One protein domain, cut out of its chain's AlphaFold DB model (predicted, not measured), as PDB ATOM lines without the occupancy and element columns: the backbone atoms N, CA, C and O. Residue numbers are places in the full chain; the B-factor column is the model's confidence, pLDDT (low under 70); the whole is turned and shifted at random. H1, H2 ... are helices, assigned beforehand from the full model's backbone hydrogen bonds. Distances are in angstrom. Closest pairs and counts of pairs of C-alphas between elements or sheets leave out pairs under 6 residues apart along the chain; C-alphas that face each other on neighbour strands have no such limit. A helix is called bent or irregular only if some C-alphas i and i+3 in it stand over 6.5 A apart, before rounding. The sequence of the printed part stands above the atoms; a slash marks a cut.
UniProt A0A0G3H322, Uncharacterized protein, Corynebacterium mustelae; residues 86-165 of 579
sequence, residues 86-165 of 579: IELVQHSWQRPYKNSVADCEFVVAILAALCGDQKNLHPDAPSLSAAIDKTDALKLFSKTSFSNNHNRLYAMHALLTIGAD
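Overview. This is residues 86 to 165 of the 579 residues of an uncharacterized protein of Corynebacterium mustelae (UniProt A0A0G3H322). Two helical hairpins, H1 with H2 and H3 with H4, pack on each other to make a small cluster of four helices, and a long loop, residues 115 to 133, joins the two hairpins at the end of the cluster where H2 and H4 finish and H3 begins. H4 packs on the other three helices, its neighbours standing at tilts from shallow to steep. The printed part has 80 residues, with four named helices in the order H1, H2, H3, H4 and no named strand, and its class is all helix. The whole is compact, with a radius of gyration of the C-alphas of 11.9 A and spans of 33 by 23 by 20 A.

Arrangement. Start at the longest helix, H2, residues 101 to 114, and look from it to H4, residues 149 to 161. These two touch with 11 pairs of C-alphas within 8 A, and the closest C-alphas are those of Val 108 and Ala 158, 4.9 A apart. They run the same way at a steep tilt of 43 degrees. On going back along the chain you reach H1, residues 86 to 94, which forms a hairpin with H2: the two touch, their closest C-alphas are those of Val 89 and Val 107 at 6.1 A, and they run opposite ways at a shallow tilt of 25 degrees. The second hairpin is H4 with H3, residues 134 to 143. H3 touches H4, opposite ways at a shallow tilt of 12 degrees; the closest C-alphas are those of Phe 141 and Ala 155, 7.3 A apart, and H4 touches H3 with residues 155 to 159 alone. With residues 151 to 155 alone H4 touches H1, and there the C-alphas of Trp 93 and Asn 151 come closest, at 5.7 A; the tilt of 35.4 degrees, opposite ways, is only just steep. H1 and H3 only just touch, with 3 pairs of C-alphas within 8 A; their closest C-alphas are those of Gln 90 and Leu 140, 7.2 A apart. H2 and H3 are close but not clearly touching, the C-alphas of Leu 111 and Ala 137 being closest at 7.7 A. Of the five pairs of helices that touch, two are at a shallow tilt, and the helix packing is part aligned, part crossed. In H1, H2, H3 and H4 every O i to N i+4 pair is within hydrogen-bond range.

Along the chain. Find C-alpha 101 at (140.452, 244.349, 204.792); from there H2 runs 20.1 A to C-alpha 114 at (154.981, 251.565, 216.585). H4 begins at C-alpha 149, Asn 149, and runs 18.1 A to C-alpha 161 at (150.476, 253.597, 204.051). H3 covers 14.4 A from Lys 134 to Lys 143. H1 starts with the first printed residue, its C-alpha 86 at (156.421, 244.052, 216.058), and covers 12.6 A to Gln 94. No helix is bent or irregular.

Size, cuts and confidence. The outline is rounded, and the two C-alphas farthest apart, those of Asp 124 and Ser 147, are 34.8 A from each other. The printed part has no cut. The link from H3 to H4 is tight with 5 residues, the link from H1 to H2 is short with 6, and the link from H2 to H3 is long with 19, its C-alphas 10 to 20 A from the mean of all C-alphas. Look at the B-factor column for the model's confidence: the mean pLDDT of the printed part is 76.3, and it is under 70 in 26 residues, 95 to 105 and 117 to 131.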
ATOM      1  N   ILE A  86     156.094 244.387 217.447       78.56
ATOM      2  CA  ILE A  86     156.421 244.052 216.058       78.56
ATOM      3  C   ILE A  86     156.146 242.562 215.762       78.56
ATOM      4  O   ILE A  86     155.839 242.183 214.630       78.56
ATOM      5  N   GLU A  87     156.121 241.721 216.796       80.38
ATOM      6  CA  GLU A  87     155.768 240.300 216.753       80.38
ATOM      7  C   GLU A  87     154.299 240.082 216.361       80.38
ATOM      8  O   GLU A  87     153.974 239.128 215.647       80.38
ATOM      9  N   LEU A  88     153.389 240.971 216.782       75.88
ATOM     10  CA  LEU A  88     151.967 240.884 216.428       75.88
ATOM     11  C   LEU A  88     151.745 241.159 214.934       75.88
ATOM     12  O   LEU A  88     150.914 240.507 214.288       75.88
ATOM     13  N   VAL A  89     152.527 242.088 214.378       83.94
ATOM     14  CA  VAL A  89     152.570 242.364 212.938       83.94
ATOM     15  C   VAL A  89     153.078 241.132 212.192       83.94
ATOM     16  O   VAL A  89     152.402 240.647 211.281       83.94
ATOM     17  N   GLN A  90     154.208 240.567 212.629       86.00
ATOM     18  CA  GLN A  90     154.792 239.370 212.024       86.00
ATOM     19  C   GLN A  90     153.816 238.187 212.025       86.00
ATOM     20  O   GLN A  90     153.599 237.561 210.986       86.00
ATOM     21  N   HIS A  91     153.171 237.912 213.160       79.81
ATOM     22  CA  HIS A  91     152.197 236.831 213.268       79.81
ATOM     23  C   HIS A  91     151.011 237.044 212.317       79.81
ATOM     24  O   HIS A  91     150.559 236.104 211.667       79.81
ATOM     25  N   SER A  92     150.526 238.282 212.187       77.56
ATOM     26  CA  SER A  92     149.437 238.621 211.261       77.56
ATOM     27  C   SER A  92     149.835 238.436 209.793       77.56
ATOM     28  O   SER A  92     149.006 238.039 208.970       77.56
ATOM     29  N   TRP A  93     151.100 238.675 209.459       85.38
ATOM     30  CA  TRP A  93     151.659 238.464 208.123       85.38
ATOM     31  C   TRP A  93     151.875 236.985 207.774       85.38
ATOM     32  O   TRP A  93     151.620 236.583 206.638       85.38
ATOM     33  N   GLN A  94     152.274 236.162 208.746       83.19
ATOM     34  CA  GLN A  94     152.599 234.741 208.550       83.19
ATOM     35  C   GLN A  94     151.379 233.810 208.477       83.19
ATOM     36  O   GLN A  94     151.526 232.622 208.183       83.19
ATOM     37  N   ARG A  95     150.165 234.327 208.712       69.50
ATOM     38  CA  ARG A  95     148.930 233.529 208.708       69.50
ATOM     39  C   ARG A  95     148.790 232.693 207.422       69.50
ATOM     40  O   ARG A  95     149.043 233.206 206.328       69.50
ATOM     41  N   PRO A  96     148.338 231.427 207.525       60.12
ATOM     42  CA  PRO A  96     148.177 230.563 206.356       60.12
ATOM     43  C   PRO A  96     147.002 231.000 205.468       60.12
ATOM     44  O   PRO A  96     147.056 230.859 204.248       60.12
ATOM     45  N   TYR A  97     145.966 231.596 206.063       66.50
ATOM     46  CA  TYR A  97     144.781 232.111 205.373       66.50
ATOM     47  C   TYR A  97     144.915 233.594 205.002       66.50
ATOM     48  O   TYR A  97     145.740 234.326 205.553       66.50
ATOM     49  N   LYS A  98     144.079 234.043 204.056       68.19
ATOM     50  CA  LYS A  98     144.039 235.438 203.599       68.19
ATOM     51  C   LYS A  98     143.539 236.356 204.716       68.19
ATOM     52  O   LYS A  98     142.512 236.083 205.335       68.19
ATOM     53  N   ASN A  99     144.240 237.461 204.926       59.75
ATOM     54  CA  ASN A  99     143.784 238.547 205.783       59.75
ATOM     55  C   ASN A  99     142.547 239.226 205.169       59.75
ATOM     56  O   ASN A  99     142.378 239.290 203.949       59.75
ATOM     57  N   SER A 100     141.657 239.720 206.020       61.41
ATOM     58  CA  SER A 100     140.540 240.577 205.614       61.41
ATOM     59  C   SER A 100     140.992 242.038 205.490       61.41
ATOM     60  O   SER A 100     142.085 242.394 205.928       61.41
ATOM     61  N   VAL A 101     140.154 242.905 204.909       61.72
ATOM     62  CA  VAL A 101     140.452 244.349 204.792       61.72
ATOM     63  C   VAL A 101     140.749 244.959 206.161       61.72
ATOM     64  O   VAL A 101     141.782 245.591 206.342       61.72
ATOM     65  N   ALA A 102     139.925 244.662 207.160       57.03
ATOM     66  CA  ALA A 102     140.142 245.197 208.496       57.03
ATOM     67  C   ALA A 102     141.311 244.530 209.254       57.03
ATOM     68  O   ALA A 102     141.813 245.105 210.212       57.03
ATOM     69  N   ASP A 103     141.820 243.367 208.815       65.19
ATOM     70  CA  ASP A 103     143.101 242.861 209.339       65.19
ATOM     71  C   ASP A 103     144.261 243.706 208.798       65.19
ATOM     72  O   ASP A 103     145.232 243.952 209.506       65.19
ATOM     73  N   CYS A 104     144.150 244.186 207.554       69.56
ATOM     74  CA  CYS A 104     145.115 245.117 206.985       69.56
ATOM     75  C   CYS A 104     145.070 246.478 207.693       69.56
ATOM     76  O   CYS A 104     146.122 246.999 208.048       69.56
ATOM     77  N   GLU A 105     143.881 247.040 207.928       69.25
ATOM     78  CA  GLU A 105     143.720 248.304 208.669       69.25
ATOM     79  C   GLU A 105     144.268 248.192 210.096       69.25
ATOM     80  O   GLU A 105     144.975 249.083 210.562       69.25
ATOM     81  N   PHE A 106     144.029 247.060 210.761       72.19
ATOM     82  CA  PHE A 106     144.590 246.782 212.081       72.19
ATOM     83  C   PHE A 106     146.124 246.749 212.069       72.19
ATOM     84  O   PHE A 106     146.766 247.375 212.910       72.19
ATOM     85  N   VAL A 107     146.728 246.071 211.088       78.50
ATOM     86  CA  VAL A 107     148.190 246.043 210.923       78.50
ATOM     87  C   VAL A 107     148.754 247.432 210.608       78.50
ATOM     88  O   VAL A 107     149.801 247.787 211.144       78.50
ATOM     89  N   VAL A 108     148.069 248.226 209.777       79.56
ATOM     90  CA  VAL A 108     148.432 249.629 209.511       79.56
ATOM     91  C   VAL A 108     148.433 250.429 210.808       79.56
ATOM     92  O   VAL A 108     149.409 251.121 211.075       79.56
ATOM     93  N   ALA A 109     147.382 250.310 211.621       71.75
ATOM     94  CA  ALA A 109     147.262 251.035 212.883       71.75
ATOM     95  C   ALA A 109     148.371 250.651 213.876       71.75
ATOM     96  O   ALA A 109     148.983 251.537 214.471       71.75
ATOM     97  N   ILE A 110     148.684 249.354 214.007       76.50
ATOM     98  CA  ILE A 110     149.794 248.888 214.853       76.50
ATOM     99  C   ILE A 110     151.124 249.453 214.355       76.50
ATOM    100  O   ILE A 110     151.890 250.000 215.141       76.50
ATOM    101  N   LEU A 111     151.409 249.337 213.057       83.00
ATOM    102  CA  LEU A 111     152.665 249.834 212.500       83.00
ATOM    103  C   LEU A 111     152.788 251.356 212.611       83.00
ATOM    104  O   LEU A 111     153.874 251.845 212.904       83.00
ATOM    105  N   ALA A 112     151.695 252.094 212.406       80.19
ATOM    106  CA  ALA A 112     151.656 253.544 212.575       80.19
ATOM    107  C   ALA A 112     151.962 253.936 214.028       80.19
ATOM    108  O   ALA A 112     152.817 254.790 214.252       80.19
ATOM    109  N   ALA A 113     151.349 253.251 215.001       72.38
ATOM    110  CA  ALA A 113     151.634 253.445 216.423       72.38
ATOM    111  C   ALA A 113     153.094 253.134 216.772       72.38
ATOM    112  O   ALA A 113     153.768 253.951 217.393       72.38
ATOM    113  N   LEU A 114     153.608 251.990 216.316       79.25
ATOM    114  CA  LEU A 114     154.981 251.565 216.585       79.25
ATOM    115  C   LEU A 114     156.031 252.492 215.949       79.25
ATOM    116  O   LEU A 114     157.081 252.715 216.549       79.25
ATOM    117  N   CYS A 115     155.747 253.057 214.770       82.31
ATOM    118  CA  CYS A 115     156.645 253.972 214.053       82.31
ATOM    119  C   CYS A 115     156.451 255.455 214.423       82.31
ATOM    120  O   CYS A 115     157.066 256.318 213.796       82.31
ATOM    121  N   GLY A 116     155.573 255.776 215.384       70.31
ATOM    122  CA  GLY A 116     155.281 257.154 215.796       70.31
ATOM    123  C   GLY A 116     154.566 258.012 214.742       70.31
ATOM    124  O   GLY A 116     154.634 259.239 214.801       70.31
ATOM    125  N   ASP A 117     153.891 257.402 213.763       66.50
ATOM    126  CA  ASP A 117     153.174 258.117 212.702       66.50
ATOM    127  C   ASP A 117     151.711 258.365 213.112       66.50
ATOM    128  O   ASP A 117     150.820 257.546 212.883       66.50
ATOM    129  N   GLN A 118     151.454 259.510 213.753       56.56
ATOM    130  CA  GLN A 118     150.132 259.843 214.304       56.56
ATOM    131  C   GLN A 118     149.071 260.227 213.261       56.56
ATOM    132  O   GLN A 118     147.893 260.297 213.597       56.56
ATOM    133  N   LYS A 119     149.433 260.436 211.986       55.12
ATOM    134  CA  LYS A 119     148.473 260.882 210.952       55.12
ATOM    135  C   LYS A 119     147.389 259.856 210.615       55.12
ATOM    136  O   LYS A 119     146.343 260.240 210.105       55.12
ATOM    137  N   ASN A 120     147.649 258.576 210.879       48.25
ATOM    138  CA  ASN A 120     146.741 257.465 210.576       48.25
ATOM    139  C   ASN A 120     146.116 256.842 211.839       48.25
ATOM    140  O   ASN A 120     145.460 255.804 211.750       48.25
ATOM    141  N   LEU A 121     146.346 257.441 213.010       51.62
ATOM    142  CA  LEU A 121     145.764 257.010 214.278       51.62
ATOM    143  C   LEU A 121     144.481 257.801 214.569       51.62
ATOM    144  O   LEU A 121     144.320 258.933 214.119       51.62
ATOM    145  N   HIS A 122     143.556 257.198 215.323       46.12
ATOM    146  CA  HIS A 122     142.413 257.928 215.875       46.12
ATOM    147  C   HIS A 122     142.940 259.103 216.724       46.12
ATOM    148  O   HIS A 122     143.932 258.902 217.427       46.12
ATOM    149  N   PRO A 123     142.315 260.295 216.698       47.09
ATOM    150  CA  PRO A 123     142.796 261.478 217.427       47.09
ATOM    151  C   PRO A 123     143.006 261.262 218.938       47.09
ATOM    152  O   PRO A 123     143.798 261.978 219.541       47.09
ATOM    153  N   ASP A 124     142.369 260.242 219.519       46.06
ATOM    154  CA  ASP A 124     142.476 259.874 220.940       46.06
ATOM    155  C   ASP A 124     143.457 258.716 221.223       46.06
ATOM    156  O   ASP A 124     143.472 258.162 222.322       46.06
ATOM    157  N   ALA A 125     144.247 258.274 220.237       45.28
ATOM    158  CA  ALA A 125     145.184 257.171 220.439       45.28
ATOM    159  C   ALA A 125     146.371 257.614 221.322       45.28
ATOM    160  O   ALA A 125     147.013 258.621 221.008       45.28
ATOM    161  N   PRO A 126     146.706 256.870 222.396       47.34
ATOM    162  CA  PRO A 126     147.805 257.230 223.283       47.34
ATOM    163  C   PRO A 126     149.125 257.320 222.508       47.34
ATOM    164  O   PRO A 126     149.449 256.466 221.678       47.34
ATOM    165  N   SER A 127     149.891 258.377 222.774       44.94
ATOM    166  CA  SER A 127     151.202 258.601 222.171       44.94
ATOM    167  C   SER A 127     152.209 257.582 222.705       44.94
ATOM    168  O   SER A 127     152.824 257.794 223.749       44.94
ATOM    169  N   LEU A 128     152.391 256.481 221.983       54.06
ATOM    170  CA  LEU A 128     153.539 255.600 222.175       54.06
ATOM    171  C   LEU A 128     154.791 256.325 221.667       54.06
ATOM    172  O   LEU A 128     154.804 256.842 220.549       54.06
ATOM    173  N   SER A 129     155.853 256.380 222.476       53.00
ATOM    174  CA  SER A 129     157.176 256.745 221.962       53.00
ATOM    175  C   SER A 129     157.520 255.776 220.833       53.00
ATOM    176  O   SER A 129     157.414 254.570 221.054       53.00
ATOM    177  N   ALA A 130     157.897 256.277 219.651       57.84
ATOM    178  CA  ALA A 130     158.224 255.434 218.500       57.84
ATOM    179  C   ALA A 130     159.208 254.332 218.923       57.84
ATOM    180  O   ALA A 130     160.359 254.609 219.259       57.84
ATOM    181  N   ALA A 131     158.722 253.093 218.966       64.56
ATOM    182  CA  ALA A 131     159.475 251.957 219.479       64.56
ATOM    183  C   ALA A 131     160.389 251.359 218.401       64.56
ATOM    184  O   ALA A 131     161.370 250.695 218.729       64.56
ATOM    185  N   ILE A 132     160.076 251.594 217.118       75.88
ATOM    186  CA  ILE A 132     160.819 251.065 215.968       75.88
ATOM    187  C   ILE A 132     160.866 252.075 214.814       75.88
ATOM    188  O   ILE A 132     159.947 252.875 214.629       75.88
ATOM    189  N   ASP A 133     161.913 252.002 213.990       84.88
ATOM    190  CA  ASP A 133     161.987 252.741 212.726       84.88
ATOM    191  C   ASP A 133     161.193 252.013 211.616       84.88
ATOM    192  O   ASP A 133     161.093 250.780 211.588       84.88
ATOM    193  N   LYS A 134     160.686 252.761 210.627       87.44
ATOM    194  CA  LYS A 134     160.077 252.224 209.393       87.44
ATOM    195  C   LYS A 134     161.044 251.282 208.667       87.44
ATOM    196  O   LYS A 134     160.615 250.298 208.059       87.44
ATOM    197  N   THR A 135     162.351 251.541 208.772       87.69
ATOM    198  CA  THR A 135     163.406 250.650 208.267       87.69
ATOM    199  C   THR A 135     163.389 249.284 208.957       87.69
ATOM    200  O   THR A 135     163.611 248.263 208.305       87.69
ATOM    201  N   ASP A 136     163.093 249.220 210.254       88.94
ATOM    202  CA  ASP A 136     163.022 247.955 210.993       88.94
ATOM    203  C   ASP A 136     161.748 247.174 210.657       88.94
ATOM    204  O   ASP A 136     161.812 245.957 210.463       88.94
ATOM    205  N   ALA A 137     160.623 247.864 210.444       89.62
ATOM    206  CA  ALA A 137     159.412 247.248 209.899       89.62
ATOM    207  C   ALA A 137     159.650 246.643 208.498       89.62
ATOM    208  O   ALA A 137     159.192 245.535 208.202       89.62
ATOM    209  N   LEU A 138     160.430 247.319 207.645       93.81
ATOM    210  CA  LEU A 138     160.838 246.785 206.342       93.81
ATOM    211  C   LEU A 138     161.786 245.577 206.471       93.81
ATOM    212  O   LEU A 138     161.648 244.604 205.721       93.81
ATOM    213  N   LYS A 139     162.734 245.595 207.417       93.38
ATOM    214  CA  LYS A 139     163.591 244.427 207.703       93.38
ATOM    215  C   LYS A 139     162.758 243.233 208.166       93.38
ATOM    216  O   LYS A 139     163.036 242.113 207.734       93.38
ATOM    217  N   LEU A 140     161.738 243.457 209.000       93.06
ATOM    218  CA  LEU A 140     160.805 242.407 209.409       93.06
ATOM    219  C   LEU A 140     160.090 241.822 208.188       93.06
ATOM    220  O   LEU A 140     160.092 240.605 208.005       93.06
ATOM    221  N   PHE A 141     159.522 242.676 207.333       95.44
ATOM    222  CA  PHE A 141     158.854 242.246 206.102       95.44
ATOM    223  C   PHE A 141     159.779 241.393 205.229       95.44
ATOM    224  O   PHE A 141     159.398 240.312 204.787       95.44
ATOM    225  N   SER A 142     161.024 241.838 205.056       93.94
ATOM    226  CA  SER A 142     162.026 241.158 204.227       93.94
ATOM    227  C   SER A 142     162.377 239.755 204.743       93.94
ATOM    228  O   SER A 142     162.671 238.869 203.949       93.94
ATOM    229  N   LYS A 143     162.309 239.537 206.065       93.75
ATOM    230  CA  LYS A 143     162.563 238.242 206.724       93.75
ATOM    231  C   LYS A 143     161.309 237.379 206.898       93.75
ATOM    232  O   LYS A 143     161.408 236.236 207.342       93.75
ATOM    233  N   THR A 144     160.126 237.916 206.610       92.56
ATOM    234  CA  THR A 144     158.863 237.221 206.855       92.56
ATOM    235  C   THR A 144     158.562 236.241 205.726       92.56
ATOM    236  O   THR A 144     158.495 236.619 204.562       92.56
ATOM    237  N   SER A 145     158.330 234.972 206.075       89.12
ATOM    238  CA  SER A 145     157.818 233.978 205.129       89.12
ATOM    239  C   SER A 145     156.301 234.106 205.001       89.12
ATOM    240  O   SER A 145     155.565 233.899 205.968       89.12
ATOM    241  N   PHE A 146     155.826 234.461 203.807       87.81
ATOM    242  CA  PHE A 146     154.402 234.601 203.519       87.81
ATOM    243  C   PHE A 146     153.836 233.322 202.906       87.81
ATOM    244  O   PHE A 146     154.223 232.912 201.813       87.81
ATOM    245  N   SER A 147     152.834 232.741 203.567       76.94
ATOM    246  CA  SER A 147     152.121 231.560 203.063       76.94
ATOM    247  C   SER A 147     151.324 231.852 201.781       76.94
ATOM    248  O   SER A 147     151.155 230.982 200.924       76.94
ATOM    249  N   ASN A 148     150.840 233.089 201.618       80.12
ATOM    250  CA  ASN A 148     150.047 233.508 200.465       80.12
ATOM    251  C   ASN A 148     150.384 234.940 200.001       80.12
ATOM    252  O   ASN A 148     150.751 235.801 200.800       80.12
ATOM    253  N   ASN A 149     150.213 235.196 198.696       85.88
ATOM    254  CA  ASN A 149     150.473 236.499 198.065       85.88
ATOM    255  C   ASN A 149     149.620 237.628 198.666       85.88
ATOM    256  O   ASN A 149     150.080 238.757 198.792       85.88
ATOM    257  N   HIS A 150     148.387 237.316 199.071       83.06
ATOM    258  CA  HIS A 150     147.426 238.291 199.587       83.06
ATOM    259  C   HIS A 150     147.939 238.971 200.863       83.06
ATOM    260  O   HIS A 150     147.922 240.195 200.973       83.06
ATOM    261  N   ASN A 151     148.475 238.182 201.795       83.56
ATOM    262  CA  ASN A 151     149.057 238.685 203.039       83.56
ATOM    263  C   ASN A 151     150.318 239.511 202.782       83.56
ATOM    264  O   ASN A 151     150.505 240.535 203.436       83.56
ATOM    265  N   ARG A 152     151.138 239.124 201.797       92.81
ATOM    266  CA  ARG A 152     152.311 239.907 201.389       92.81
ATOM    267  C   ARG A 152     151.916 241.258 200.801       92.81
ATOM    268  O   ARG A 152     152.472 242.273 201.204       92.81
ATOM    269  N   LEU A 153     150.936 241.296 199.896       91.50
ATOM    270  CA  LEU A 153     150.441 242.550 199.320       91.50
ATOM    271  C   LEU A 153     149.848 243.469 200.391       91.50
ATOM    272  O   LEU A 153     150.098 244.669 200.353       91.50
ATOM    273  N   TYR A 154     149.126 242.932 201.377       88.44
ATOM    274  CA  TYR A 154     148.662 243.741 202.505       88.44
ATOM    275  C   TYR A 154     149.792 244.236 203.400       88.44
ATOM    276  O   TYR A 154     149.750 245.381 203.833       88.44
ATOM    277  N   ALA A 155     150.814 243.420 203.650       92.31
ATOM    278  CA  ALA A 155     151.993 243.854 204.390       92.31
ATOM    279  C   ALA A 155     152.714 245.005 203.671       92.31
ATOM    280  O   ALA A 155     153.007 246.034 204.278       92.31
ATOM    281  N   MET A 156     152.914 244.876 202.355       94.75
ATOM    282  CA  MET A 156     153.466 245.944 201.518       94.75
ATOM    283  C   MET A 156     152.575 247.186 201.533       94.75
ATOM    284  O   MET A 156     153.081 248.293 201.682       94.75
ATOM    285  N   HIS A 157     151.255 247.019 201.414       91.62
ATOM    286  CA  HIS A 157     150.311 248.129 201.483       91.62
ATOM    287  C   HIS A 157     150.424 248.849 202.825       91.62
ATOM    288  O   HIS A 157     150.517 250.070 202.841       91.62
ATOM    289  N   ALA A 158     150.505 248.103 203.928       90.31
ATOM    290  CA  ALA A 158     150.637 248.681 205.252       90.31
ATOM    291  C   ALA A 158     151.920 249.508 205.397       90.31
ATOM    292  O   ALA A 158     151.854 250.649 205.851       90.31
ATOM    293  N   LEU A 159     153.057 248.988 204.922       93.44
ATOM    294  CA  LEU A 159     154.330 249.717 204.890       93.44
ATOM    295  C   LEU A 159     154.252 250.997 204.042       93.44
ATOM    296  O   LEU A 159     154.753 252.044 204.446       93.44
ATOM    297  N   LEU A 160     153.604 250.941 202.877       92.25
ATOM    298  CA  LEU A 160     153.418 252.118 202.023       92.25
ATOM    299  C   LEU A 160     152.497 253.161 202.675       92.25
ATOM    300  O   LEU A 160     152.761 254.357 202.561       92.25
ATOM    301  N   THR A 161     151.447 252.723 203.372       88.75
ATOM    302  CA  THR A 161     150.476 253.597 204.051       88.75
ATOM    303  C   THR A 161     151.091 254.326 205.244       88.75
ATOM    304  O   THR A 161     150.813 255.507 205.438       88.75
ATOM    305  N   ILE A 162     151.989 253.677 205.993       87.12
ATOM    306  CA  ILE A 162     152.789 254.342 207.037       87.12
ATOM    307  C   ILE A 162     153.967 255.142 206.452       87.12
ATOM    308  O   ILE A 162     154.829 255.603 207.190       87.12
ATOM    309  N   GLY A 163     154.070 255.283 205.128       89.12
ATOM    310  CA  GLY A 163     155.093 256.100 204.477       89.12
ATOM    311  C   GLY A 163     156.512 255.527 204.516       89.12
ATOM    312  O   GLY A 163     157.465 256.306 204.513       89.12
ATOM    313  N   ALA A 164     156.684 254.202 204.568       91.75
ATOM    314  CA  ALA A 164     157.982 253.581 204.302       91.75
ATOM    315  C   ALA A 164     158.436 253.862 202.853       91.75
ATOM    316  O   ALA A 164     157.607 254.119 201.971       91.75
ATOM    317  N   ASP A 165     159.748 253.805 202.587       92.62
ATOM    318  CA  ASP A 165     160.269 254.097 201.249       92.62
ATOM    319  C   ASP A 165     159.685 253.135 200.210       92.62
ATOM    320  O   ASP A 165     159.932 251.926 200.212       92.62
TER     321      ASP A 165